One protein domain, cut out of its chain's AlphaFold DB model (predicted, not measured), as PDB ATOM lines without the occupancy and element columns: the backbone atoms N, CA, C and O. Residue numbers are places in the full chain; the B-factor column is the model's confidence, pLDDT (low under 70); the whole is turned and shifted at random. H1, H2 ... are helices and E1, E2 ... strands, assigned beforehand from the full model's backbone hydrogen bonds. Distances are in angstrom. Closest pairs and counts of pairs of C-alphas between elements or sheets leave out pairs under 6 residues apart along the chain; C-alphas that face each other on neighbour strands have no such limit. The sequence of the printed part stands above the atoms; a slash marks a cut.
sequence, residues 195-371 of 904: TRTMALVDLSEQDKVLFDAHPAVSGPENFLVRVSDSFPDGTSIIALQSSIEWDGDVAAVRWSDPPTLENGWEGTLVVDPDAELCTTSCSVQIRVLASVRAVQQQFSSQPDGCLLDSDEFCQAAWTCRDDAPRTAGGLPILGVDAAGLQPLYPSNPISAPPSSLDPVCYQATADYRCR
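Overview. This is residues 195 to 371 of the 904 residues of an uncharacterized protein of Ahniella affigens (UniProt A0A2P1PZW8). The domain is a long rod built along one very long strand, E7: over one half of its length E7 has E2 on one side and E4 on the other, and there the small sheet E3, E6, E5 covers it as a sandwich, while its other half pairs with E1, and the antiparallel neighbour strands E9 and E8, E9 next to E1, form the opposite end of the rod. The two sheets are only partly face to face, since E1, E8, E9 and the second half of E7 lie outside the sandwich, where long unnamed stretches, residues 323 to 336 and 341 to 362, loop between E8, H2 and E9. The printed part has 177 residues with two very short named helices and nine named strands, in the order E1 E2 E3 H1 E4 E5 E6 E7 E8 H2 E9, and its class is mostly strand. The larger sheet is branched and strongly twisted, the smaller has the order E3 - E6 - E5, and the neighbour pairs in both are antiparallel. The whole is loose, with a radius of gyration of the C-alphas of 22.1 A and spans of 76 by 34 by 27 A.

Along the chain. In the larger sheet, E7 is residues 282 to 302, 59.9 A from C-alpha 282 at (200.101, 7.292, -53.616) to C-alpha 302 at (243.897, -17.625, -21.314). E4, residues 235 to 248, spans 34.0 A and bends by 87 degrees at residue 238. E1, residues 195 to 202, begins at C-alpha 195 at (239.893, -19.710, -18.827), spans 22.8 A and runs on into E2, residues 205 to 213, 20.1 A, across a break of 2 residues at 64 degrees. E8 is residues 314 to 322, 24.2 A, and E9 is residues 363 to 370, 22.2 A, ending at C-alpha 370 at (243.447, -35.922, -21.969). In the smaller sheet, E3 is residues 221 to 226, 16.6 A; E5 is residues 250 to 257, 19.2 A; and E6 is residues 266 to 273, 23.0 A. H1 is residues 227 to 230, 5.8 A, and H2 is residues 337 to 340, 6.1 A.

Arrangement. E1 and E2 lie on one side of E7, beside residues 295 to 302 and 285 to 292, and E4 lies on the other side, beside residues 284 to 296. Within hydrogen-bond range are N 199 and O 298 of E1 and E7, 2.9 A; N 210 and O 288 of E2 and E7, 2.9 A; and N 243 and O 289 of E4 and E7, 2.8 A. E9 lies on the other side of E1 from E7, with N 196 and O 364 at 2.9 A, and E8, an edge strand, lies on the other side of E9 from E1, with N 317 and O 367 at 2.8 A. In the smaller sheet E6 is the inner strand: N 223 of E3 and O 269 are 2.8 A apart, and in the hairpin E5 and E6, N 270 and O 254 are 2.8 A apart. In the sandwich, two sheets face to face, the facing parts are 9.0 A centre to centre and their planes 12 degrees apart; the closest C-alphas of E2 and E3 are those of Phe 211 and Val 225, 6.5 A. E1 is apart from E3, E5 and E6. H1 is on the larger sheet, at the sheet's level with a height of 2.2 A. H2 is on it too, at a height of 6.6 A, only just over none of its strands: 2 of its C-alphas fall on E4. H1 and H2 are too short for any O i to N i+4 pair.

Size, cuts and confidence. The C-alphas farthest apart, those of Glu 276 and Arg 371, are 77.3 A apart. The printed part has no cut. The links E7 to E8, E8 to H2 and H2 to E9 are long. The mean pLDDT of the printed part is 87.6, and residues 354 to 358 are under 70.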
ATOM      1  N   THR A 195     240.971 -20.632 -19.199       94.69
ATOM      2  CA  THR A 195     239.893 -19.710 -18.827       94.69
ATOM      3  C   THR A 195     239.392 -19.014 -20.073       94.69
ATOM      4  O   THR A 195     240.188 -18.462 -20.822       94.69
ATOM      5  N   ARG A 196     238.080 -19.000 -20.285       94.69
ATOM      6  CA  ARG A 196     237.443 -18.244 -21.363       94.69
ATOM      7  C   ARG A 196     236.538 -17.185 -20.753       94.69
ATOM      8  O   ARG A 196     235.917 -17.415 -19.714       94.69
ATOM      9  N   THR A 197     236.489 -16.010 -21.359       95.44
ATOM     10  CA  THR A 197     235.689 -14.876 -20.890       95.44
ATOM     11  C   THR A 197     234.929 -14.270 -22.058       95.44
ATOM     12  O   THR A 197     235.438 -14.210 -23.175       95.44
ATOM     13  N   MET A 198     233.696 -13.853 -21.794       92.69
ATOM     14  CA  MET A 198     232.857 -13.096 -22.707       92.69
ATOM     15  C   MET A 198     232.570 -11.734 -22.090       92.69
ATOM     16  O   MET A 198     231.899 -11.633 -21.061       92.69
ATOM     17  N   ALA A 199     233.049 -10.685 -22.746       91.44
ATOM     18  CA  ALA A 199     232.624  -9.325 -22.476       91.44
ATOM     19  C   ALA A 199     231.463  -8.952 -23.406       91.44
ATOM     20  O   ALA A 199     231.423  -9.363 -24.567       91.44
ATOM     21  N   LEU A 200     230.523  -8.166 -22.885       90.69
ATOM     22  CA  LEU A 200     229.441  -7.581 -23.666       90.69
ATOM     23  C   LEU A 200     229.697  -6.088 -23.833       90.69
ATOM     24  O   LEU A 200     229.864  -5.372 -22.843       90.69
ATOM     25  N   VAL A 201     229.691  -5.622 -25.076       91.94
ATOM     26  CA  VAL A 201     229.618  -4.195 -25.394       91.94
ATOM     27  C   VAL A 201     228.157  -3.867 -25.660       91.94
ATOM     28  O   VAL A 201     227.561  -4.432 -26.572       91.94
ATOM     29  N   ASP A 202     227.569  -2.992 -24.844       91.38
ATOM     30  CA  ASP A 202     226.178  -2.567 -25.008       91.38
ATOM     31  C   ASP A 202     226.053  -1.634 -26.221       91.38
ATOM     32  O   ASP A 202     226.652  -0.559 -26.250       91.38
ATOM     33  N   LEU A 203     225.289  -2.071 -27.220       92.44
ATOM     34  CA  LEU A 203     224.974  -1.331 -28.444       92.44
ATOM     35  C   LEU A 203     223.480  -0.981 -28.507       92.44
ATOM     36  O   LEU A 203     222.940  -0.733 -29.583       92.44
ATOM     37  N   SER A 204     222.791  -1.008 -27.365       91.56
ATOM     38  CA  SER A 204     221.365  -0.707 -27.307       91.56
ATOM     39  C   SER A 204     221.098   0.752 -27.670       91.56
ATOM     40  O   SER A 204     221.728   1.669 -27.140       91.56
ATOM     41  N   GLU A 205     220.113   0.972 -28.532       91.25
ATOM     42  CA  GLU A 205     219.693   2.300 -28.979       91.25
ATOM     43  C   GLU A 205     218.184   2.469 -28.761       91.25
ATOM     44  O   GLU A 205     217.386   1.565 -29.027       91.25
ATOM     45  N   GLN A 206     217.794   3.645 -28.266       89.81
ATOM     46  CA  GLN A 206     216.398   4.083 -28.227       89.81
ATOM     47  C   GLN A 206     216.095   4.908 -29.477       89.81
ATOM     48  O   GLN A 206     216.969   5.615 -29.975       89.81
ATOM     49  N   ASP A 207     214.862   4.809 -29.970       89.19
ATOM     50  CA  ASP A 207     214.377   5.538 -31.147       89.19
ATOM     51  C   ASP A 207     215.248   5.346 -32.409       89.19
ATOM     52  O   ASP A 207     215.376   6.242 -33.248       89.19
ATOM     53  N   LYS A 208     215.842   4.153 -32.574       92.19
ATOM     54  CA  LYS A 208     216.621   3.787 -33.762       92.19
ATOM     55  C   LYS A 208     215.713   3.773 -34.983       92.19
ATOM     56  O   LYS A 208     214.703   3.071 -35.005       92.19
ATOM     57  N   VAL A 209     216.111   4.486 -36.028       92.94
ATOM     58  CA  VAL A 209     215.460   4.395 -37.336       92.94
ATOM     59  C   VAL A 209     215.928   3.111 -38.021       92.94
ATOM     60  O   VAL A 209     217.083   3.024 -38.430       92.94
ATOM     61  N   LEU A 210     215.044   2.117 -38.127       92.31
ATOM     62  CA  LEU A 210     215.327   0.840 -38.803       92.31
ATOM     63  C   LEU A 210     214.991   0.871 -40.294       92.31
ATOM     64  O   LEU A 210     215.539   0.106 -41.082       92.31
ATOM     65  N   PHE A 211     214.038   1.718 -40.669       93.44
ATOM     66  CA  PHE A 211     213.562   1.872 -42.035       93.44
ATOM     67  C   PHE A 211     213.013   3.289 -42.190       93.44
ATOM     68  O   PHE A 211     212.199   3.718 -41.373       93.44
ATOM     69  N   ASP A 212     213.461   4.017 -43.207       93.62
ATOM     70  CA  ASP A 212     212.925   5.327 -43.587       93.62
ATOM     71  C   ASP A 212     212.865   5.372 -45.111       93.62
ATOM     72  O   ASP A 212     213.895   5.254 -45.782       93.62
ATOM     73  N   ALA A 213     211.656   5.447 -45.658       93.00
ATOM     74  CA  ALA A 213     211.442   5.412 -47.094       93.00
ATOM     75  C   ALA A 213     210.225   6.241 -47.503       93.00
ATOM     76  O   ALA A 213     209.262   6.395 -46.752       93.00
ATOM     77  N   HIS A 214     210.247   6.697 -48.756       93.81
ATOM     78  CA  HIS A 214     209.166   7.458 -49.386       93.81
ATOM     79  C   HIS A 214     208.639   6.732 -50.632       93.81
ATOM     80  O   HIS A 214     208.833   7.226 -51.749       93.81
ATOM     81  N   PRO A 215     208.063   5.521 -50.504       91.25
ATOM     82  CA  PRO A 215     207.603   4.771 -51.664       91.25
ATOM     83  C   PRO A 215     206.364   5.399 -52.314       91.25
ATOM     84  O   PRO A 215     205.500   5.978 -51.650       91.25
ATOM     85  N   ALA A 216     206.271   5.223 -53.632       89.94
ATOM     86  CA  ALA A 216     205.065   5.479 -54.404       89.94
ATOM     87  C   ALA A 216     204.402   4.138 -54.742       89.94
ATOM     88  O   ALA A 216     204.948   3.379 -55.539       89.94
ATOM     89  N   VAL A 217     203.240   3.860 -54.149       89.06
ATOM     90  CA  VAL A 217     202.542   2.569 -54.275       89.06
ATOM     91  C   VAL A 217     201.289   2.704 -55.139       89.06
ATOM     92  O   VAL A 217     200.564   3.698 -55.059       89.06
ATOM     93  N   SER A 218     201.026   1.706 -55.984       83.94
ATOM     94  CA  SER A 218     199.814   1.639 -56.835       83.94
ATOM     95  C   SER A 218     198.907   0.441 -56.515       83.94
ATOM     96  O   SER A 218     197.799   0.331 -57.037       83.94
ATOM     97  N   GLY A 219     199.363  -0.434 -55.616       84.56
ATOM     98  CA  GLY A 219     198.671  -1.599 -55.067       84.56
ATOM     99  C   GLY A 219     199.305  -1.994 -53.724       84.56
ATOM    100  O   GLY A 219     200.258  -1.333 -53.310       84.56
ATOM    101  N   PRO A 220     198.801  -3.033 -53.031       88.00
ATOM    102  CA  PRO A 220     199.454  -3.553 -51.834       88.00
ATOM    103  C   PRO A 220     200.898  -3.967 -52.137       88.00
ATOM    104  O   PRO A 220     201.130  -4.822 -52.995       88.00
ATOM    105  N   GLU A 221     201.857  -3.357 -51.447       92.62
ATOM    106  CA  GLU A 221     203.290  -3.598 -51.640       92.62
ATOM    107  C   GLU A 221     203.965  -3.985 -50.323       92.62
ATOM    108  O   GLU A 221     203.600  -3.498 -49.248       92.62
ATOM    109  N   ASN A 222     204.968  -4.862 -50.425       93.81
ATOM    110  CA  ASN A 222     205.715  -5.386 -49.288       93.81
ATOM    111  C   ASN A 222     207.139  -4.829 -49.275       93.81
ATOM    112  O   ASN A 222     207.826  -4.862 -50.297       93.81
ATOM    113  N   PHE A 223     207.612  -4.414 -48.102       94.31
ATOM    114  CA  PHE A 223     208.975  -3.928 -47.890       94.31
ATOM    115  C   PHE A 223     209.668  -4.770 -46.821       94.31
ATOM    116  O   PHE A 223     209.138  -4.957 -45.727       94.31
ATOM    117  N   LEU A 224     210.857  -5.280 -47.139       94.38
ATOM    118  CA  LEU A 224     211.681  -6.035 -46.199       94.38
ATOM    119  C   LEU A 224     212.487  -5.068 -45.325       94.38
ATOM    120  O   LEU A 224     213.166  -4.181 -45.840       94.38
ATOM    121  N   VAL A 225     212.439  -5.273 -44.014       94.25
ATOM    122  CA  VAL A 225     213.211  -4.537 -43.012       94.25
ATOM    123  C   VAL A 225     214.135  -5.518 -42.307       94.25
ATOM    124  O   VAL A 225     213.678  -6.389 -41.571       94.25
ATOM    125  N   ARG A 226     215.441  -5.372 -42.522       93.06
ATOM    126  CA  ARG A 226     216.474  -6.177 -41.866       93.06
ATOM    127  C   ARG A 226     217.063  -5.386 -40.715       93.06
ATOM    128  O   ARG A 226     217.790  -4.421 -40.931       93.06
ATOM    129  N   VAL A 227     216.739  -5.776 -39.484       91.62
ATOM    130  CA  VAL A 227     217.225  -5.055 -38.297       91.62
ATOM    131  C   VAL A 227     218.750  -5.149 -38.190       91.62
ATOM    132  O   VAL A 227     219.390  -4.178 -37.794       91.62
ATOM    133  N   SER A 228     219.334  -6.283 -38.595       85.88
ATOM    134  CA  SER A 228     220.783  -6.527 -38.601       85.88
ATOM    135  C   SER A 228     221.580  -5.455 -39.339       85.88
ATOM    136  O   SER A 228     222.647  -5.070 -38.875       85.88
ATOM    137  N   ASP A 229     221.044  -4.921 -40.439       88.88
ATOM    138  CA  ASP A 229     221.745  -3.972 -41.315       88.88
ATOM    139  C   ASP A 229     221.983  -2.611 -40.630       88.88
ATOM    140  O   ASP A 229     222.782  -1.798 -41.091       88.88
ATOM    141  N   SER A 230     221.290  -2.353 -39.514       88.00
ATOM    142  CA  SER A 230     221.428  -1.129 -38.716       88.00
ATOM    143  C   SER A 230     222.508  -1.215 -37.626       88.00
ATOM    144  O   SER A 230     222.710  -0.228 -36.907       88.00
ATOM    145  N   PHE A 231     223.185  -2.362 -37.488       89.12
ATOM    146  CA  PHE A 231     224.192  -2.634 -36.459       89.12
ATOM    147  C   PHE A 231     225.506  -3.153 -37.069       89.12
ATOM    148  O   PHE A 231     225.500  -3.696 -38.170       89.12
ATOM    149  N   PRO A 232     226.652  -3.002 -36.373       89.62
ATOM    150  CA  PRO A 232     227.907  -3.613 -36.802       89.62
ATOM    151  C   PRO A 232     227.805  -5.138 -36.921       89.62
ATOM    152  O   PRO A 232     227.098  -5.782 -36.139       89.62
ATOM    153  N   ASP A 233     228.589  -5.724 -37.826       84.19
ATOM    154  CA  ASP A 233     228.710  -7.179 -37.946       84.19
ATOM    155  C   ASP A 233     229.108  -7.825 -36.605       84.19
ATOM    156  O   ASP A 233     229.930  -7.304 -35.843       84.19
ATOM    157  N   GLY A 234     228.512  -8.982 -36.305       80.38
ATOM    158  CA  GLY A 234     228.726  -9.695 -35.039       80.38
ATOM    159  C   GLY A 234     227.947  -9.129 -33.843       80.38
ATOM    160  O   GLY A 234     228.236  -9.494 -32.703       80.38
ATOM    161  N   THR A 235     226.972  -8.247 -34.082       89.19
ATOM    162  CA  THR A 235     226.027  -7.791 -33.054       89.19
ATOM    163  C   THR A 235     224.927  -8.826 -32.824       89.19
ATOM    164  O   THR A 235     224.239  -9.244 -33.755       89.19
ATOM    165  N   SER A 236     224.715  -9.184 -31.564       89.50
ATOM    166  CA  SER A 236     223.617 -10.027 -31.107       89.50
ATOM    167  C   SER A 236     222.450  -9.140 -30.668       89.50
ATOM    168  O   SER A 236     222.521  -8.454 -29.643       89.50
ATOM    169  N   ILE A 237     221.372  -9.129 -31.455       89.94
ATOM    170  CA  ILE A 237     220.124  -8.448 -31.088       89.94
ATOM    171  C   ILE A 237     219.384  -9.327 -30.075       89.94
ATOM    172  O   ILE A 237     219.121 -10.503 -30.327       89.94
ATOM    173  N   ILE A 238     219.072  -8.742 -28.920       86.75
ATOM    174  CA  ILE A 238     218.463  -9.416 -27.771       86.75
ATOM    175  C   ILE A 238     216.946  -9.237 -27.785       86.75
ATOM    176  O   ILE A 238     216.193 -10.195 -27.641       86.75
ATOM    177  N   ALA A 239     216.491  -7.994 -27.937       87.50
ATOM    178  CA  ALA A 239     215.077  -7.655 -27.932       87.50
ATOM    179  C   ALA A 239     214.813  -6.437 -28.810       87.50
ATOM    180  O   ALA A 239     215.648  -5.537 -28.925       87.50
ATOM    181  N   LEU A 240     213.612  -6.389 -29.376       89.88
ATOM    182  CA  LEU A 240     213.171  -5.306 -30.234       89.88
ATOM    183  C   LEU A 240     211.730  -4.931 -29.904       89.88
ATOM    184  O   LEU A 240     210.850  -5.789 -29.893       89.88
ATOM    185  N   GLN A 241     211.480  -3.640 -29.712       91.06
ATOM    186  CA  GLN A 241     210.133  -3.085 -29.755       91.06
ATOM    187  C   GLN A 241     210.093  -1.992 -30.816       91.06
ATOM    188  O   GLN A 241     210.792  -0.989 -30.684       91.06
ATOM    189  N   SER A 242     209.284  -2.184 -31.859       92.69
ATOM    190  CA  SER A 242     209.153  -1.234 -32.963       92.69
ATOM    191  C   SER A 242     207.781  -0.565 -32.999       92.69
ATOM    192  O   SER A 242     206.762  -1.152 -32.627       92.69
ATOM    193  N   SER A 243     207.760   0.677 -33.469       92.94
ATOM    194  CA  SER A 243     206.569   1.414 -33.874       92.94
ATOM    195  C   SER A 243     206.723   1.858 -35.324       92.94
ATOM    196  O   SER A 243     207.820   2.161 -35.795       92.94
ATOM    197  N   ILE A 244     205.607   1.877 -36.042       94.75
ATOM    198  CA  ILE A 244     205.550   2.341 -37.424       94.75
ATOM    199  C   ILE A 244     204.873   3.707 -37.403       94.75
ATOM    200  O   ILE A 244     203.740   3.829 -36.940       94.75
ATOM    201  N   GLU A 245     205.568   4.716 -37.904       94.38
ATOM    202  CA  GLU A 245     205.031   6.039 -38.185       94.38
ATOM    203  C   GLU A 245     204.897   6.185 -39.698       94.38
ATOM    204  O   GLU A 245     205.800   5.812 -40.450       94.38
ATOM    205  N   TRP A 246     203.771   6.715 -40.168       93.75
ATOM    206  CA  TRP A 246     203.613   7.041 -41.579       93.75
ATOM    207  C   TRP A 246     202.790   8.311 -41.768       93.75
ATOM    208  O   TRP A 246     201.925   8.628 -40.952       93.75
ATOM    209  N   ASP A 247     203.075   9.024 -42.854       92.12
ATOM    210  CA  ASP A 247     202.345  10.213 -43.290       92.12
ATOM    211  C   ASP A 247     202.116  10.134 -44.806       92.12
ATOM    212  O   ASP A 247     203.055   9.899 -45.573       92.12
ATOM    213  N   GLY A 248     200.862  10.263 -45.241       85.56
ATOM    214  CA  GLY A 248     200.454  10.112 -46.641       85.56
ATOM    215  C   GLY A 248     199.101   9.422 -46.828       85.56
ATOM    216  O   GLY A 248     198.471   8.964 -45.877       85.56
ATOM    217  N   ASP A 249     198.671   9.328 -48.086       81.31
ATOM    218  CA  ASP A 249     197.310   8.940 -48.483       81.31
ATOM    219  C   ASP A 249     197.089   7.410 -48.552       81.31
ATOM    220  O   ASP A 249     196.492   6.904 -49.497       81.31
ATOM    221  N   VAL A 250     197.589   6.636 -47.584       89.00
ATOM    222  CA  VAL A 250     197.430   5.164 -47.539       89.00
ATOM    223  C   VAL A 250     196.522   4.724 -46.390       89.00
ATOM    224  O   VAL A 250     196.501   5.352 -45.333       89.00
ATOM    225  N   ALA A 251     195.792   3.619 -46.569       87.94
ATOM    226  CA  ALA A 251     194.825   3.138 -45.580       87.94
ATOM    227  C   ALA A 251     195.501   2.547 -44.334       87.94
ATOM    228  O   ALA A 251     195.000   2.708 -43.219       87.94
ATOM    229  N   ALA A 252     196.627   1.845 -44.506       90.62
ATOM    230  CA  ALA A 252     197.403   1.300 -43.397       90.62
ATOM    231  C   ALA A 252     198.840   0.963 -43.804       90.62
ATOM    232  O   ALA A 252     199.087   0.469 -44.903       90.62
ATOM    233  N   VAL A 253     199.765   1.116 -42.857       94.00
ATOM    234  CA  VAL A 253     201.090   0.486 -42.896       94.00
ATOM    235  C   VAL A 253     201.224  -0.399 -41.662       94.00
ATOM    236  O   VAL A 253     201.022   0.064 -40.539       94.00
ATOM    237  N   ARG A 254     201.516  -1.691 -41.845       94.56
ATOM    238  CA  ARG A 254     201.636  -2.652 -40.732       94.56
ATOM    239  C   ARG A 254     202.684  -3.719 -41.007       94.56
ATOM    240  O   ARG A 254     202.994  -4.006 -42.156       94.56
ATOM    241  N   TRP A 255     203.156  -4.378 -39.954       94.44
ATOM    242  CA  TRP A 255     203.886  -5.636 -40.092       94.44
ATOM    243  C   TRP A 255     202.935  -6.738 -40.580       94.44
ATOM    244  O   TRP A 255     201.895  -6.963 -39.957       94.44
ATOM    245  N   SER A 256     203.278  -7.433 -41.667       94.31
ATOM    246  CA  SER A 256     202.701  -8.761 -41.937       94.31
ATOM    247  C   SER A 256     203.422  -9.844 -41.157       94.31
ATOM    248  O   SER A 256     202.778 -10.762 -40.663       94.31
ATOM    249  N   ASP A 257     204.744  -9.716 -41.057       94.38
ATOM    250  CA  ASP A 257     205.599 -10.551 -40.224       94.38
ATOM    251  C   ASP A 257     206.581  -9.623 -39.497       94.38
ATOM    252  O   ASP A 257     207.352  -8.929 -40.167       94.38
ATOM    253  N   PRO A 258     206.492  -9.470 -38.168       92.81
ATOM    254  CA  PRO A 258     207.401  -8.600 -37.438       92.81
ATOM    255  C   PRO A 258     208.809  -9.217 -37.351       92.81
ATOM    256  O   PRO A 258     208.950 -10.439 -37.336       92.81
ATOM    257  N   PRO A 259     209.865  -8.398 -37.228       92.44
ATOM    258  CA  PRO A 259     211.213  -8.907 -36.985       92.44
ATOM    259  C   PRO A 259     211.302  -9.560 -35.599       92.44
ATOM    260  O   PRO A 259     211.023  -8.926 -34.578       92.44
ATOM    261  N   THR A 260     211.707 -10.827 -35.560       89.62
ATOM    262  CA  THR A 260     211.840 -11.655 -34.351       89.62
ATOM    263  C   THR A 260     213.144 -12.449 -34.376       89.62
ATOM    264  O   THR A 260     213.779 -12.594 -35.413       89.62
ATOM    265  N   LEU A 261     213.554 -13.021 -33.243       85.12
ATOM    266  CA  LEU A 261     214.732 -13.893 -33.212       85.12
ATOM    267  C   LEU A 261     214.583 -15.117 -34.142       85.12
ATOM    268  O   LEU A 261     215.547 -15.515 -34.789       85.12
ATOM    269  N   GLU A 262     213.378 -15.692 -34.240       86.19
ATOM    270  CA  GLU A 262     213.109 -16.909 -35.028       86.19
ATOM    271  C   GLU A 262     213.261 -16.696 -36.540       86.19
ATOM    272  O   GLU A 262     213.681 -17.614 -37.245       86.19
ATOM    273  N   ASN A 263     212.965 -15.491 -37.036       88.69
ATOM    274  CA  ASN A 263     213.129 -15.123 -38.446       88.69
ATOM    275  C   ASN A 263     214.410 -14.311 -38.714       88.69
ATOM    276  O   ASN A 263     214.513 -13.636 -39.733       88.69
ATOM    277  N   GLY A 264     215.400 -14.377 -37.815       88.06
ATOM    278  CA  GLY A 264     216.696 -13.716 -38.007       88.06
ATOM    279  C   GLY A 264     216.640 -12.189 -37.917       88.06
ATOM    280  O   GLY A 264     217.497 -11.509 -38.474       88.06
ATOM    281  N   TRP A 265     215.641 -11.652 -37.216       91.31
ATOM    282  CA  TRP A 265     215.337 -10.225 -37.111       91.31
ATOM    283  C   TRP A 265     215.005  -9.570 -38.460       91.31
ATOM    284  O   TRP A 265     215.284  -8.387 -38.679       91.31
ATOM    285  N   GLU A 266     214.370 -10.329 -39.355       94.06
ATOM    286  CA  GLU A 266     213.806  -9.829 -40.608       94.06
ATOM    287  C   GLU A 266     212.301  -9.582 -40.456       94.06
ATOM    288  O   GLU A 266     211.544 -10.460 -40.058       94.06
ATOM    289  N   GLY A 267     211.842  -8.374 -40.773       94.31
ATOM    290  CA  GLY A 267     210.430  -8.006 -40.759       94.31
ATOM    291  C   GLY A 267     209.919  -7.671 -42.153       94.31
ATOM    292  O   GLY A 267     210.635  -7.077 -42.950       94.31
ATOM    293  N   THR A 268     208.659  -7.983 -42.446       96.06
ATOM    294  CA  THR A 268     207.988  -7.555 -43.682       96.06
ATOM    295  C   THR A 268     206.889  -6.548 -43.361       96.06
ATOM    296  O   THR A 268     205.913  -6.867 -42.674       96.06
ATOM    297  N   LEU A 269     207.045  -5.326 -43.865       95.50
ATOM    298  CA  LEU A 269     206.018  -4.289 -43.855       95.50
ATOM    299  C   LEU A 269     205.094  -4.466 -45.052       95.50
ATOM    300  O   LEU A 269     205.567  -4.709 -46.157       95.50
ATOM    301  N   VAL A 270     203.800  -4.260 -44.841       94.81
ATOM    302  CA  VAL A 270     202.791  -4.179 -45.899       94.81
ATOM    303  C   VAL A 270     202.180  -2.791 -45.882       94.81
ATOM    304  O   VAL A 270     201.754  -2.305 -44.826       94.81
ATOM    305  N   VAL A 271     202.133  -2.176 -47.058       94.25
ATOM    306  CA  VAL A 271     201.497  -0.883 -47.302       94.25
ATOM    307  C   VAL A 271     200.223  -1.127 -48.091       94.25
ATOM    308  O   VAL A 271     200.286  -1.557 -49.242       94.25
ATOM    309  N   ASP A 272     199.074  -0.842 -47.484       91.81
ATOM    310  CA  ASP A 272     197.777  -0.941 -48.150       91.81
ATOM    311  C   ASP A 272     197.335   0.445 -48.642       91.81
ATOM    312  O   ASP A 272     197.087   1.333 -47.818       91.81
ATOM    313  N   PRO A 273     197.210   0.660 -49.965       86.31
ATOM    314  CA  PRO A 273     196.731   1.926 -50.501       86.31
ATOM    315  C   PRO A 273     195.257   2.158 -50.143       86.31
ATOM    316  O   PRO A 273     194.463   1.217 -50.071       86.31
ATOM    317  N   ASP A 274     194.882   3.420 -49.941       85.94
ATOM    318  CA  ASP A 274     193.486   3.792 -49.726       85.94
ATOM    319  C   ASP A 274     192.718   3.779 -51.056       85.94
ATOM    320  O   ASP A 274     193.113   4.425 -52.026       85.94
ATOM    321  N   ALA A 275     191.616   3.032 -51.117       79.94
ATOM    322  CA  ALA A 275     190.866   2.834 -52.355       79.94
ATOM    323  C   ALA A 275     190.185   4.112 -52.885       79.94
ATOM    324  O   ALA A 275     189.857   4.171 -54.072       79.94
ATOM    325  N   GLU A 276     189.953   5.116 -52.034       80.38
ATOM    326  CA  GLU A 276     189.315   6.382 -52.410       80.38
ATOM    327  C   GLU A 276     190.342   7.469 -52.748       80.38
ATOM    328  O   GLU A 276     190.100   8.283 -53.644       80.38
ATOM    329  N   LEU A 277     191.497   7.466 -52.073       76.88
ATOM    330  CA  LEU A 277     192.543   8.481 -52.254       76.88
ATOM    331  C   LEU A 277     193.609   8.073 -53.296       76.88
ATOM    332  O   LEU A 277     194.151   8.937 -53.989       76.88
ATOM    333  N   CYS A 278     193.845   6.771 -53.511       76.75
ATOM    334  CA  CYS A 278     194.878   6.242 -54.415       76.75
ATOM    335  C   CYS A 278     194.333   5.744 -55.760       76.75
ATOM    336  O   CYS A 278     194.221   4.545 -56.001       76.75
ATOM    337  N   THR A 279     194.037   6.659 -56.690       74.25
ATOM    338  CA  THR A 279     193.474   6.297 -58.014       74.25
ATOM    339  C   THR A 279     194.505   5.867 -59.070       74.25
ATOM    340  O   THR A 279     194.139   5.202 -60.039       74.25
ATOM    341  N   THR A 280     195.781   6.245 -58.919       77.69
ATOM    342  CA  THR A 280     196.882   5.868 -59.838       77.69
ATOM    343  C   THR A 280     198.173   5.510 -59.097       77.69
ATOM    344  O   THR A 280     198.733   4.448 -59.345       77.69
ATOM    345  N   SER A 281     198.629   6.359 -58.172       82.12
ATOM    346  CA  SER A 281     199.743   6.085 -57.252       82.12
ATOM    347  C   SER A 281     199.674   7.008 -56.036       82.12
ATOM    348  O   SER A 281     199.376   8.191 -56.208       82.12
ATOM    349  N   CYS A 282     200.016   6.510 -54.851       84.81
ATOM    350  CA  CYS A 282     200.101   7.292 -53.616       84.81
ATOM    351  C   CYS A 282     201.523   7.328 -53.081       84.81
ATOM    352  O   CYS A 282     202.186   6.298 -53.020       84.81
ATOM    353  N   SER A 283     201.969   8.515 -52.674       87.06
ATOM    354  CA  SER A 283     203.229   8.684 -51.956       87.06
ATOM    355  C   SER A 283     202.956   8.584 -50.463       87.06
ATOM    356  O   SER A 283     202.091   9.289 -49.947       87.06
ATOM    357  N   VAL A 284     203.717   7.750 -49.766       92.19
ATOM    358  CA  VAL A 284     203.690   7.662 -48.303       92.19
ATOM    359  C   VAL A 284     205.111   7.795 -47.785       92.19
ATOM    360  O   VAL A 284     206.028   7.202 -48.341       92.19
ATOM    361  N   GLN A 285     205.312   8.590 -46.740       93.88
ATOM    362  CA  GLN A 285     206.533   8.537 -45.949       93.88
ATOM    363  C   GLN A 285     206.341   7.501 -44.848       93.88
ATOM    364  O   GLN A 285     205.392   7.608 -44.077       93.88
ATOM    365  N   ILE A 286     207.231   6.517 -44.765       94.56
ATOM    366  CA  ILE A 286     207.194   5.451 -43.764       94.56
ATOM    367  C   ILE A 286     208.475   5.519 -42.954       94.56
ATOM    368  O   ILE A 286     209.567   5.461 -43.517       94.56
ATOM    369  N   ARG A 287     208.337   5.568 -41.632       94.75
ATOM    370  CA  ARG A 287     209.445   5.471 -40.692       94.75
ATOM    371  C   ARG A 287     209.165   4.390 -39.659       94.75
ATOM    372  O   ARG A 287     208.172   4.436 -38.942       94.75
ATOM    373  N   VAL A 288     210.068   3.425 -39.552       94.56
ATOM    374  CA  VAL A 288     210.070   2.445 -38.464       94.56
ATOM    375  C   VAL A 288     211.072   2.894 -37.417       94.56
ATOM    376  O   VAL A 288     212.279   2.902 -37.670       94.56
ATOM    377  N   LEU A 289     210.558   3.242 -36.243       93.94
ATOM    378  CA  LEU A 289     211.354   3.519 -35.054       93.94
ATOM    379  C   LEU A 289     211.371   2.280 -34.168       93.94
ATOM    380  O   LEU A 289     210.360   1.591 -34.038       93.94
ATOM    381  N   ALA A 290     212.506   1.989 -33.543       93.19
ATOM    382  CA  ALA A 290     212.595   0.900 -32.590       93.19
ATOM    383  C   ALA A 290     213.472   1.230 -31.387       93.19
ATOM    384  O   ALA A 290     214.513   1.872 -31.495       93.19
ATOM    385  N   SER A 291     213.056   0.711 -30.236       92.25
ATOM    386  CA  SER A 291     213.942   0.503 -29.098       92.25
ATOM    387  C   SER A 291     214.583  -0.871 -29.253       92.25
ATOM    388  O   SER A 291     213.892  -1.893 -29.174       92.25
ATOM    389  N   VAL A 292     215.889  -0.892 -29.514       91.44
ATOM    390  CA  VAL A 292     216.655  -2.119 -29.757       91.44
ATOM    391  C   VAL A 292     217.577  -2.377 -28.576       91.44
ATOM    392  O   VAL A 292     218.385  -1.521 -28.217       91.44
ATOM    393  N   ARG A 293     217.485  -3.570 -27.988       90.31
ATOM    394  CA  ARG A 293     218.499  -4.089 -27.066       90.31
ATOM    395  C   ARG A 293     219.457  -4.950 -27.864       90.31
ATOM    396  O   ARG A 293     219.050  -5.983 -28.393       90.31
ATOM    397  N   ALA A 294     220.708  -4.529 -27.944       91.00
ATOM    398  CA  ALA A 294     221.725  -5.197 -28.738       91.00
ATOM    399  C   ALA A 294     223.061  -5.182 -28.003       91.00
ATOM    400  O   ALA A 294     223.387  -4.222 -27.304       91.00
ATOM    401  N   VAL A 295     223.835  -6.250 -28.161       92.25
ATOM    402  CA  VAL A 295     225.180  -6.353 -27.594       92.25
ATOM    403  C   VAL A 295     226.143  -6.917 -28.620       92.25
ATOM    404  O   VAL A 295     225.770  -7.756 -29.434       92.25
ATOM    405  N   GLN A 296     227.402  -6.512 -28.551       92.25
ATOM    406  CA  GLN A 296     228.480  -7.186 -29.263       92.25
ATOM    407  C   GLN A 296     229.248  -8.076 -28.285       92.25
ATOM    408  O   GLN A 296     229.687  -7.615 -27.227       92.25
ATOM    409  N   GLN A 297     229.396  -9.357 -28.630       90.94
ATOM    410  CA  GLN A 297     230.107 -10.336 -27.808       90.94
ATOM    411  C   GLN A 297     231.598 -10.322 -28.154       90.94
ATOM    412  O   GLN A 297     231.979 -10.518 -29.306       90.94
ATOM    413  N   GLN A 298     232.450 -10.112 -27.152       92.12
ATOM    414  CA  GLN A 298     233.903 -10.195 -27.286       92.12
ATOM    415  C   GLN A 298     234.419 -11.371 -26.462       92.12
ATOM    416  O   GLN A 298     234.300 -11.377 -25.237       92.12
ATOM    417  N   PHE A 299     234.983 -12.370 -27.138       92.69
ATOM    418  CA  PHE A 299     235.542 -13.553 -26.497       92.69
ATOM    419  C   PHE A 299     237.054 -13.424 -26.335       92.69
ATOM    420  O   PHE A 299     237.755 -13.053 -27.273       92.69
ATOM    421  N   SER A 300     237.553 -13.797 -25.162       94.25
ATOM    422  CA  SER A 300     238.982 -13.941 -24.888       94.25
ATOM    423  C   SER A 300     239.253 -15.244 -24.146       94.25
ATOM    424  O   SER A 300     238.376 -15.787 -23.466       94.25
ATOM    425  N   SER A 301     240.478 -15.746 -24.252       93.31
ATOM    426  CA  SER A 301     240.916 -16.983 -23.606       93.31
ATOM    427  C   SER A 301     242.296 -16.818 -22.989       93.31
ATOM    428  O   SER A 301     243.100 -16.045 -23.491       93.31
ATOM    429  N   GLN A 302     242.573 -17.545 -21.912       90.88
ATOM    430  CA  GLN A 302     243.897 -17.625 -21.314       90.88
ATOM    431  C   GLN A 302     244.207 -19.077 -20.900       90.88
ATOM    432  O   GLN A 302     243.541 -19.589 -19.991       90.88
ATOM    433  N   PRO A 303     245.210 -19.732 -21.524       87.25
ATOM    434  CA  PRO A 303     245.972 -19.259 -22.693       87.25
ATOM    435  C   PRO A 303     245.088 -19.066 -23.941       87.25
ATOM    436  O   PRO A 303     243.934 -19.498 -23.960       87.25
ATOM    437  N   ASP A 304     245.607 -18.378 -24.960       86.62
ATOM    438  CA  ASP A 304     244.873 -18.160 -26.207       86.62
ATOM    439  C   ASP A 304     244.490 -19.488 -26.868       86.62
ATOM    440  O   ASP A 304     245.290 -20.422 -26.923       86.62
ATOM    441  N   GLY A 305     243.259 -19.571 -27.376       84.25
ATOM    442  CA  GLY A 305     242.815 -20.728 -28.141       84.25
ATOM    443  C   GLY A 305     242.472 -21.957 -27.288       84.25
ATOM    444  O   GLY A 305     242.972 -23.055 -27.528       84.25
ATOM    445  N   CYS A 306     241.597 -21.796 -26.291       89.56
ATOM    446  CA  CYS A 306     241.076 -22.932 -25.527       89.56
ATOM    447  C   CYS A 306     240.398 -23.973 -26.439       89.56
ATOM    448  O   CYS A 306     239.489 -23.626 -27.197       89.56
ATOM    449  N   LEU A 307     240.716 -25.258 -26.246       89.94
ATOM    450  CA  LEU A 307     239.923 -26.359 -26.796       89.94
ATOM    451  C   LEU A 307     238.489 -26.292 -26.240       89.94
ATOM    452  O   LEU A 307     238.302 -26.303 -25.022       89.94
ATOM    453  N   LEU A 308     237.491 -26.183 -27.126       89.19
ATOM    454  CA  LEU A 308     236.096 -25.941 -26.738       89.19
ATOM    455  C   LEU A 308     235.292 -27.203 -26.424       89.19
ATOM    456  O   LEU A 308     234.492 -27.164 -25.497       89.19
ATOM    457  N   ASP A 309     235.473 -28.280 -27.182       88.75
ATOM    458  CA  ASP A 309     234.695 -29.515 -27.015       88.75
ATOM    459  C   ASP A 309     235.628 -30.716 -26.874       88.75
ATOM    460  O   ASP A 309     235.879 -31.197 -25.772       88.75
ATOM    461  N   SER A 310     236.230 -31.141 -27.981       87.38
ATOM    462  CA  SER A 310     237.220 -32.209 -28.015       87.38
ATOM    463  C   SER A 310     238.092 -32.108 -29.257       87.38
ATOM    464  O   SER A 310     237.629 -31.628 -30.293       87.38
ATOM    465  N   ASP A 311     239.321 -32.589 -29.166       86.62
ATOM    466  CA  ASP A 311     240.137 -32.953 -30.321       86.62
ATOM    467  C   ASP A 311     240.433 -34.457 -30.283       86.62
ATOM    468  O   ASP A 311     239.724 -35.215 -29.613       86.62
ATOM    469  N   GLU A 312     241.428 -34.910 -31.045       77.94
ATOM    470  CA  GLU A 312     241.830 -36.313 -31.015       77.94
ATOM    471  C   GLU A 312     242.318 -36.706 -29.602       77.94
ATOM    472  O   GLU A 312     241.910 -37.729 -29.074       77.94
ATOM    473  N   PHE A 313     243.056 -35.859 -28.890       80.56
ATOM    474  CA  PHE A 313     243.759 -36.255 -27.661       80.56
ATOM    475  C   PHE A 313     243.009 -35.941 -26.361       80.56
ATOM    476  O   PHE A 313     243.230 -36.591 -25.326       80.56
ATOM    477  N   CYS A 314     242.147 -34.927 -26.377       84.38
ATOM    478  CA  CYS A 314     241.563 -34.332 -25.183       84.38
ATOM    479  C   CYS A 314     240.097 -33.952 -25.349       84.38
ATOM    480  O   CYS A 314     239.621 -33.590 -26.421       84.38
ATOM    481  N   GLN A 315     239.386 -33.957 -24.221       88.56
ATOM    482  CA  GLN A 315     238.036 -33.410 -24.097       88.56
ATOM    483  C   GLN A 315     238.017 -32.283 -23.064       88.56
ATOM    484  O   GLN A 315     238.649 -32.390 -22.010       88.56
ATOM    485  N   ALA A 316     237.279 -31.217 -23.353       90.81
ATOM    486  CA  ALA A 316     237.111 -30.061 -22.488       90.81
ATOM    487  C   ALA A 316     235.841 -30.202 -21.639       90.81
ATOM    488  O   ALA A 316     234.723 -30.253 -22.155       90.81
ATOM    489  N   ALA A 317     236.010 -30.244 -20.319       91.06
ATOM    490  CA  ALA A 317     234.917 -30.173 -19.359       91.06
ATOM    491  C   ALA A 317     234.845 -28.753 -18.787       91.06
ATOM    492  O   ALA A 317     235.657 -28.358 -17.947       91.06
ATOM    493  N   TRP A 318     233.876 -27.965 -19.243       92.75
ATOM    494  CA  TRP A 318     233.740 -26.574 -18.820       92.75
ATOM    495  C   TRP A 318     232.932 -26.439 -17.538       92.75
ATOM    496  O   TRP A 318     231.922 -27.108 -17.333       92.75
ATOM    497  N   THR A 319     233.361 -25.525 -16.673       92.06
ATOM    498  CA  THR A 319     232.585 -25.082 -15.513       92.06
ATOM    499  C   THR A 319     232.434 -23.572 -15.555       92.06
ATOM    500  O   THR A 319     233.441 -22.857 -15.573       92.06
ATOM    501  N   CYS A 320     231.193 -23.082 -15.535       91.38
ATOM    502  CA  CYS A 320     230.937 -21.655 -15.400       91.38
ATOM    503  C   CYS A 320     231.429 -21.139 -14.037       91.38
ATOM    504  O   CYS A 320     231.252 -21.790 -13.005       91.38
ATOM    505  N   ARG A 321     232.092 -19.982 -14.046       92.31
ATOM    506  CA  ARG A 321     232.647 -19.285 -12.874       92.31
ATOM    507  C   ARG A 321     232.003 -17.927 -12.629       92.31
ATOM    508  O   ARG A 321     231.983 -17.492 -11.485       92.31
ATOM    509  N   ASP A 322     231.489 -17.290 -13.679       90.25
ATOM    510  CA  ASP A 322     230.727 -16.046 -13.595       90.25
ATOM    511  C   ASP A 322     229.454 -16.168 -14.431       90.25
ATOM    512  O   ASP A 322     229.506 -16.161 -15.662       90.25
ATOM    513  N   ASP A 323     228.325 -16.287 -13.746       85.69
ATOM    514  CA  ASP A 323     226.968 -16.228 -14.286       85.69
ATOM    515  C   ASP A 323     226.190 -15.029 -13.715       85.69
ATOM    516  O   ASP A 323     224.963 -15.000 -13.762       85.69
ATOM    517  N   ALA A 324     226.886 -14.019 -13.171       84.50
ATOM    518  CA  ALA A 324     226.223 -12.862 -12.584       84.50
ATOM    519  C   ALA A 324     225.431 -12.069 -13.649       84.50
ATOM    520  O   ALA A 324     225.979 -11.782 -14.723       84.50
ATOM    521  N   PRO A 325     224.186 -11.633 -13.352       81.88
ATOM    522  CA  PRO A 325     223.360 -10.886 -14.293       81.88
ATOM    523  C   PRO A 325     224.075  -9.657 -14.858       81.88
ATOM    524  O   PRO A 325     224.614  -8.826 -14.120       81.88
ATOM    525  N   ARG A 326     224.022  -9.506 -16.182       86.38
ATOM    526  CA  ARG A 326     224.487  -8.310 -16.901       86.38
ATOM    527  C   ARG A 326     223.303  -7.571 -17.498       86.38
ATOM    528  O   ARG A 326     222.207  -8.114 -17.616       86.38
ATOM    529  N   THR A 327     223.521  -6.313 -17.859       85.81
ATOM    530  CA  THR A 327     222.492  -5.444 -18.430       85.81
ATOM    531  C   THR A 327     222.812  -5.071 -19.869       85.81
ATOM    532  O   THR A 327     223.971  -4.821 -20.185       85.81
ATOM    533  N   ALA A 328     221.774  -4.939 -20.689       85.44
ATOM    534  CA  ALA A 328     221.827  -4.339 -22.021       85.44
ATOM    535  C   ALA A 328     220.666  -3.348 -22.155       85.44
ATOM    536  O   ALA A 328     219.522  -3.700 -21.836       85.44
ATOM    537  N   GLY A 329     220.952  -2.106 -22.543       82.56
ATOM    538  CA  GLY A 329     219.967  -1.024 -22.580       82.56
ATOM    539  C   GLY A 329     219.427  -0.673 -21.190       82.56
ATOM    540  O   GLY A 329     218.261  -0.313 -21.049       82.56
ATOM    541  N   GLY A 330     220.238  -0.860 -20.142       83.12
ATOM    542  CA  GLY A 330     219.858  -0.613 -18.742       83.12
ATOM    543  C   GLY A 330     218.936  -1.665 -18.103       83.12
ATOM    544  O   GLY A 330     218.584  -1.523 -16.933       83.12
ATOM    545  N   LEU A 331     218.567  -2.727 -18.829       85.06
ATOM    546  CA  LEU A 331     217.722  -3.824 -18.342       85.06
ATOM    547  C   LEU A 331     218.524  -5.125 -18.195       85.06
ATOM    548  O   LEU A 331     219.399  -5.373 -19.031       85.06
ATOM    549  N   PRO A 332     218.231  -5.970 -17.185       83.94
ATOM    550  CA  PRO A 332     218.906  -7.254 -17.014       83.94
ATOM    551  C   PRO A 332     218.666  -8.167 -18.222       83.94
ATOM    552  O   PRO A 332     217.583  -8.168 -18.809       83.94
ATOM    553  N   ILE A 333     219.687  -8.922 -18.609       82.56
ATOM    554  CA  ILE A 333     219.593  -9.997 -19.601       82.56
ATOM    555  C   ILE A 333     219.014 -11.213 -18.879       82.56
ATOM    556  O   ILE A 333     219.619 -11.698 -17.928       82.56
ATOM    557  N   LEU A 334     217.828 -11.660 -19.291       75.69
ATOM    558  CA  LEU A 334     217.125 -12.791 -18.672       75.69
ATOM    559  C   LEU A 334     217.290 -14.078 -19.490       75.69
ATOM    560  O   LEU A 334     217.773 -14.067 -20.616       75.69
ATOM    561  N   GLY A 335     216.826 -15.216 -18.969       72.19
ATOM    562  CA  GLY A 335     217.024 -16.486 -19.670       72.19
ATOM    563  C   GLY A 335     216.358 -16.617 -21.047       72.19
ATOM    564  O   GLY A 335     216.853 -17.350 -21.894       72.19
ATOM    565  N   VAL A 336     215.285 -15.867 -21.301       70.94
ATOM    566  CA  VAL A 336     214.659 -15.739 -22.631       70.94
ATOM    567  C   VAL A 336     215.521 -14.929 -23.609       70.94
ATOM    568  O   VAL A 336     215.542 -15.226 -24.799       70.94
ATOM    569  N   ASP A 337     216.283 -13.960 -23.098       76.25
ATOM    570  CA  ASP A 337     217.185 -13.100 -23.873       76.25
ATOM    571  C   ASP A 337     218.455 -13.862 -24.310       76.25
ATOM    572  O   ASP A 337     219.090 -13.527 -25.310       76.25
ATOM    573  N   ALA A 338     218.821 -14.918 -23.576       71.88
ATOM    574  CA  ALA A 338     220.027 -15.709 -23.804       71.88
ATOM    575  C   ALA A 338     220.032 -16.494 -25.122       71.88
ATOM    576  O   ALA A 338     221.103 -16.809 -25.630       71.88
ATOM    577  N   ALA A 339     218.859 -16.790 -25.691       76.00
ATOM    578  CA  ALA A 339     218.752 -17.497 -26.968       76.00
ATOM    579  C   ALA A 339     219.384 -16.716 -28.137       76.00
ATOM    580  O   ALA A 339     219.781 -17.321 -29.130       76.00
ATOM    581  N   GLY A 340     219.496 -15.387 -28.013       77.50
ATOM    582  CA  GLY A 340     220.169 -14.528 -28.990       77.50
ATOM    583  C   GLY A 340     221.684 -14.411 -28.799       77.50
ATOM    584  O   GLY A 340     222.340 -13.780 -29.623       77.50
ATOM    585  N   LEU A 341     222.257 -14.987 -27.734       85.44
ATOM    586  CA  LEU A 341     223.690 -14.912 -27.436       85.44
ATOM    587  C   LEU A 341     224.409 -16.209 -27.811       85.44
ATOM    588  O   LEU A 341     223.933 -17.312 -27.551       85.44
ATOM    589  N   GLN A 342     225.617 -16.081 -28.355       87.25
ATOM    590  CA  GLN A 342     226.517 -17.218 -28.526       87.25
ATOM    591  C   GLN A 342     227.022 -17.704 -27.157       87.25
ATOM    592  O   GLN A 342     227.512 -16.886 -26.372       87.25
ATOM    593  N   PRO A 343     226.941 -19.009 -26.848       87.50
ATOM    594  CA  PRO A 343     227.411 -19.531 -25.572       87.50
ATOM    595  C   PRO A 343     228.943 -19.487 -25.477       87.50
ATOM    596  O   PRO A 343     229.658 -19.636 -26.468       87.50
ATOM    597  N   LEU A 344     229.458 -19.326 -24.254       90.44
ATOM    598  CA  LEU A 344     230.899 -19.272 -23.987       90.44
ATOM    599  C   LEU A 344     231.615 -20.605 -24.276       90.44
ATOM    600  O   LEU A 344     232.798 -20.602 -24.617       90.44
ATOM    601  N   TYR A 345     230.901 -21.722 -24.145       90.56
ATOM    602  CA  TYR A 345     231.353 -23.086 -24.419       90.56
ATOM    603  C   TYR A 345     230.152 -23.958 -24.838       90.56
ATOM    604  O   TYR A 345     229.013 -23.627 -24.497       90.56
ATOM    605  N   PRO A 346     230.371 -25.052 -25.586       87.94
ATOM    606  CA  PRO A 346     229.293 -25.930 -26.033       87.94
ATOM    607  C   PRO A 346     228.620 -26.658 -24.864       87.94
ATOM    608  O   PRO A 346     229.264 -27.086 -23.907       87.94
ATOM    609  N   SER A 347     227.302 -26.845 -24.958       79.69
ATOM    610  CA  SER A 347     226.557 -27.662 -24.002       79.69
ATOM    611  C   SER A 347     226.777 -29.147 -24.301       79.69
ATOM    612  O   SER A 347     226.224 -29.673 -25.268       79.69
ATOM    613  N   ASN A 348     227.557 -29.831 -23.468       80.56
ATOM    614  CA  ASN A 348     227.790 -31.272 -23.561       80.56
ATOM    615  C   ASN A 348     227.616 -31.939 -22.175       80.56
ATOM    616  O   ASN A 348     227.625 -31.246 -21.158       80.56
ATOM    617  N   PRO A 349     227.445 -33.275 -22.088       83.00
ATOM    618  CA  PRO A 349     227.174 -33.960 -20.815       83.00
ATOM    619  C   PRO A 349     228.288 -33.862 -19.763       83.00
ATOM    620  O   PRO A 349     228.057 -34.193 -18.601       83.00
ATOM    621  N   ILE A 350     229.502 -33.476 -20.167       82.94
ATOM    622  CA  ILE A 350     230.676 -33.385 -19.290       82.94
ATOM    623  C   ILE A 350     230.962 -31.954 -18.818       82.94
ATOM    624  O   ILE A 350     231.749 -31.781 -17.888       82.94
ATOM    625  N   SER A 351     230.313 -30.953 -19.415       87.06
ATOM    626  CA  SER A 351     230.394 -29.547 -19.020       87.06
ATOM    627  C   SER A 351     229.206 -29.181 -18.139       87.06
ATOM    628  O   SER A 351     228.059 -29.522 -18.431       87.06
ATOM    629  N   ALA A 352     229.468 -28.464 -17.051       81.44
ATOM    630  CA  ALA A 352     228.406 -27.960 -16.196       81.44
ATOM    631  C   ALA A 352     227.625 -26.870 -16.950       81.44
ATOM    632  O   ALA A 352     228.247 -25.925 -17.450       81.44
ATOM    633  N   PRO A 353     226.286 -26.955 -17.041       72.50
ATOM    634  CA  PRO A 353     225.506 -25.845 -17.562       72.50
ATOM    635  C   PRO A 353     225.643 -24.632 -16.619       72.50
ATOM    636  O   PRO A 353     225.873 -24.817 -15.418       72.50
ATOM    637  N   PRO A 354     225.494 -23.400 -17.132       69.62
ATOM    638  CA  PRO A 354     225.252 -22.243 -16.275       69.62
ATOM    639  C   PRO A 354     223.989 -22.474 -15.413       69.62
ATOM    640  O   PRO A 354     223.184 -23.367 -15.705       69.62
ATOM    641  N   SER A 355     223.859 -21.762 -14.290       67.88
ATOM    642  CA  SER A 355     222.825 -22.057 -13.288       67.88
ATOM    643  C   SER A 355     221.401 -22.022 -13.872       67.88
ATOM    644  O   SER A 355     221.114 -21.339 -14.849       67.88
ATOM    645  N   SER A 356     220.450 -22.743 -13.261       59.31
ATOM    646  CA  SER A 356     219.058 -22.790 -13.754       59.31
ATOM    647  C   SER A 356     218.300 -21.457 -13.633       59.31
ATOM    648  O   SER A 356     217.136 -21.387 -14.022       59.31
ATOM    649  N   LEU A 357     218.921 -20.434 -13.033       56.84
ATOM    650  CA  LEU A 357     218.374 -19.089 -12.844       56.84
ATOM    651  C   LEU A 357     218.923 -18.090 -13.880       56.84
ATOM    652  O   LEU A 357     218.182 -17.183 -14.247       56.84
ATOM    653  N   ASP A 358     220.141 -18.302 -14.397       60.75
ATOM    654  CA  ASP A 358     220.789 -17.477 -15.424       60.75
ATOM    655  C   ASP A 358     221.514 -18.367 -16.454       60.75
ATOM    656  O   ASP A 358     222.536 -18.973 -16.139       60.75
ATOM    657  N   PRO A 359     221.031 -18.466 -17.707       70.00
ATOM    658  CA  PRO A 359     221.599 -19.382 -18.699       70.00
ATOM    659  C   PRO A 359     222.811 -18.820 -19.460       70.00
ATOM    660  O   PRO A 359     223.276 -19.456 -20.406       70.00
ATOM    661  N   VAL A 360     223.335 -17.646 -19.085       83.75
ATOM    662  CA  VAL A 360     224.468 -17.005 -19.773       83.75
ATOM    663  C   VAL A 360     225.708 -17.052 -18.892       83.75
ATOM    664  O   VAL A 360     225.726 -16.496 -17.800       83.75
ATOM    665  N   CYS A 361     226.770 -17.675 -19.397       89.56
ATOM    666  CA  CYS A 361     228.062 -17.700 -18.725       89.56
ATOM    667  C   CYS A 361     228.999 -16.622 -19.289       89.56
ATOM    668  O   CYS A 361     229.238 -16.581 -20.498       89.56
ATOM    669  N   TYR A 362     229.571 -15.790 -18.419       91.25
ATOM    670  CA  TYR A 362     230.505 -14.711 -18.771       91.25
ATOM    671  C   TYR A 362     231.964 -15.086 -18.534       91.25
ATOM    672  O   TYR A 362     232.850 -14.578 -19.217       91.25
ATOM    673  N   GLN A 363     232.233 -16.012 -17.617       94.00
ATOM    674  CA  GLN A 363     233.562 -16.582 -17.418       94.00
ATOM    675  C   GLN A 363     233.448 -18.066 -17.109       94.00
ATOM    676  O   GLN A 363     232.664 -18.457 -16.250       94.00
ATOM    677  N   ALA A 364     234.260 -18.891 -17.763       94.06
ATOM    678  CA  ALA A 364     234.300 -20.329 -17.539       94.06
ATOM    679  C   ALA A 364     235.735 -20.845 -17.524       94.06
ATOM    680  O   ALA A 364     236.613 -20.292 -18.187       94.06
ATOM    681  N   THR A 365     235.958 -21.929 -16.788       94.31
ATOM    682  CA  THR A 365     237.236 -22.650 -16.770       94.31
ATOM    683  C   THR A 365     237.043 -24.055 -17.319       94.31
ATOM    684  O   THR A 365     236.147 -24.759 -16.845       94.31
ATOM    685  N   ALA A 366     237.883 -24.458 -18.266       92.88
ATOM    686  CA  ALA A 366     237.977 -25.818 -18.775       92.88
ATOM    687  C   ALA A 366     238.929 -26.657 -17.919       92.88
ATOM    688  O   ALA A 366     240.062 -26.246 -17.655       92.88
ATOM    689  N   ASP A 367     238.457 -27.839 -17.540       89.44
ATOM    690  CA  ASP A 367     239.264 -28.964 -17.078       89.44
ATOM    691  C   ASP A 367     239.450 -29.927 -18.260       89.44
ATOM    692  O   ASP A 367     238.468 -30.347 -18.884       89.44
ATOM    693  N   TYR A 368     240.699 -30.219 -18.625       88.00
ATOM    694  CA  TYR A 368     241.000 -31.049 -19.788       88.00
ATOM    695  C   TYR A 368     241.216 -32.506 -19.403       88.00
ATOM    696  O   TYR A 368     242.132 -32.862 -18.662       88.00
ATOM    697  N   ARG A 369     240.398 -33.375 -19.991       84.69
ATOM    698  CA  ARG A 369     240.488 -34.826 -19.838       84.69
ATOM    699  C   ARG A 369     241.224 -35.409 -21.034       84.69
ATOM    700  O   ARG A 369     240.609 -35.767 -22.035       84.69
ATOM    701  N   CYS A 370     242.544 -35.468 -20.917       79.94
ATOM    702  CA  CYS A 370     243.447 -35.922 -21.969       79.94
ATOM    703  C   CYS A 370     243.858 -37.376 -21.761       79.94
ATOM    704  O   CYS A 370     244.558 -37.687 -20.796       79.94
ATOM    705  N   ARG A 371     243.446 -38.257 -22.673       74.75
ATOM    706  CA  ARG A 371     243.792 -39.683 -22.642       74.75
ATOM    707  C   ARG A 371     244.821 -39.939 -23.723       74.75
ATOM    708  O   ARG A 371     244.478 -40.433 -24.778       74.75
TER     709      ARG A 371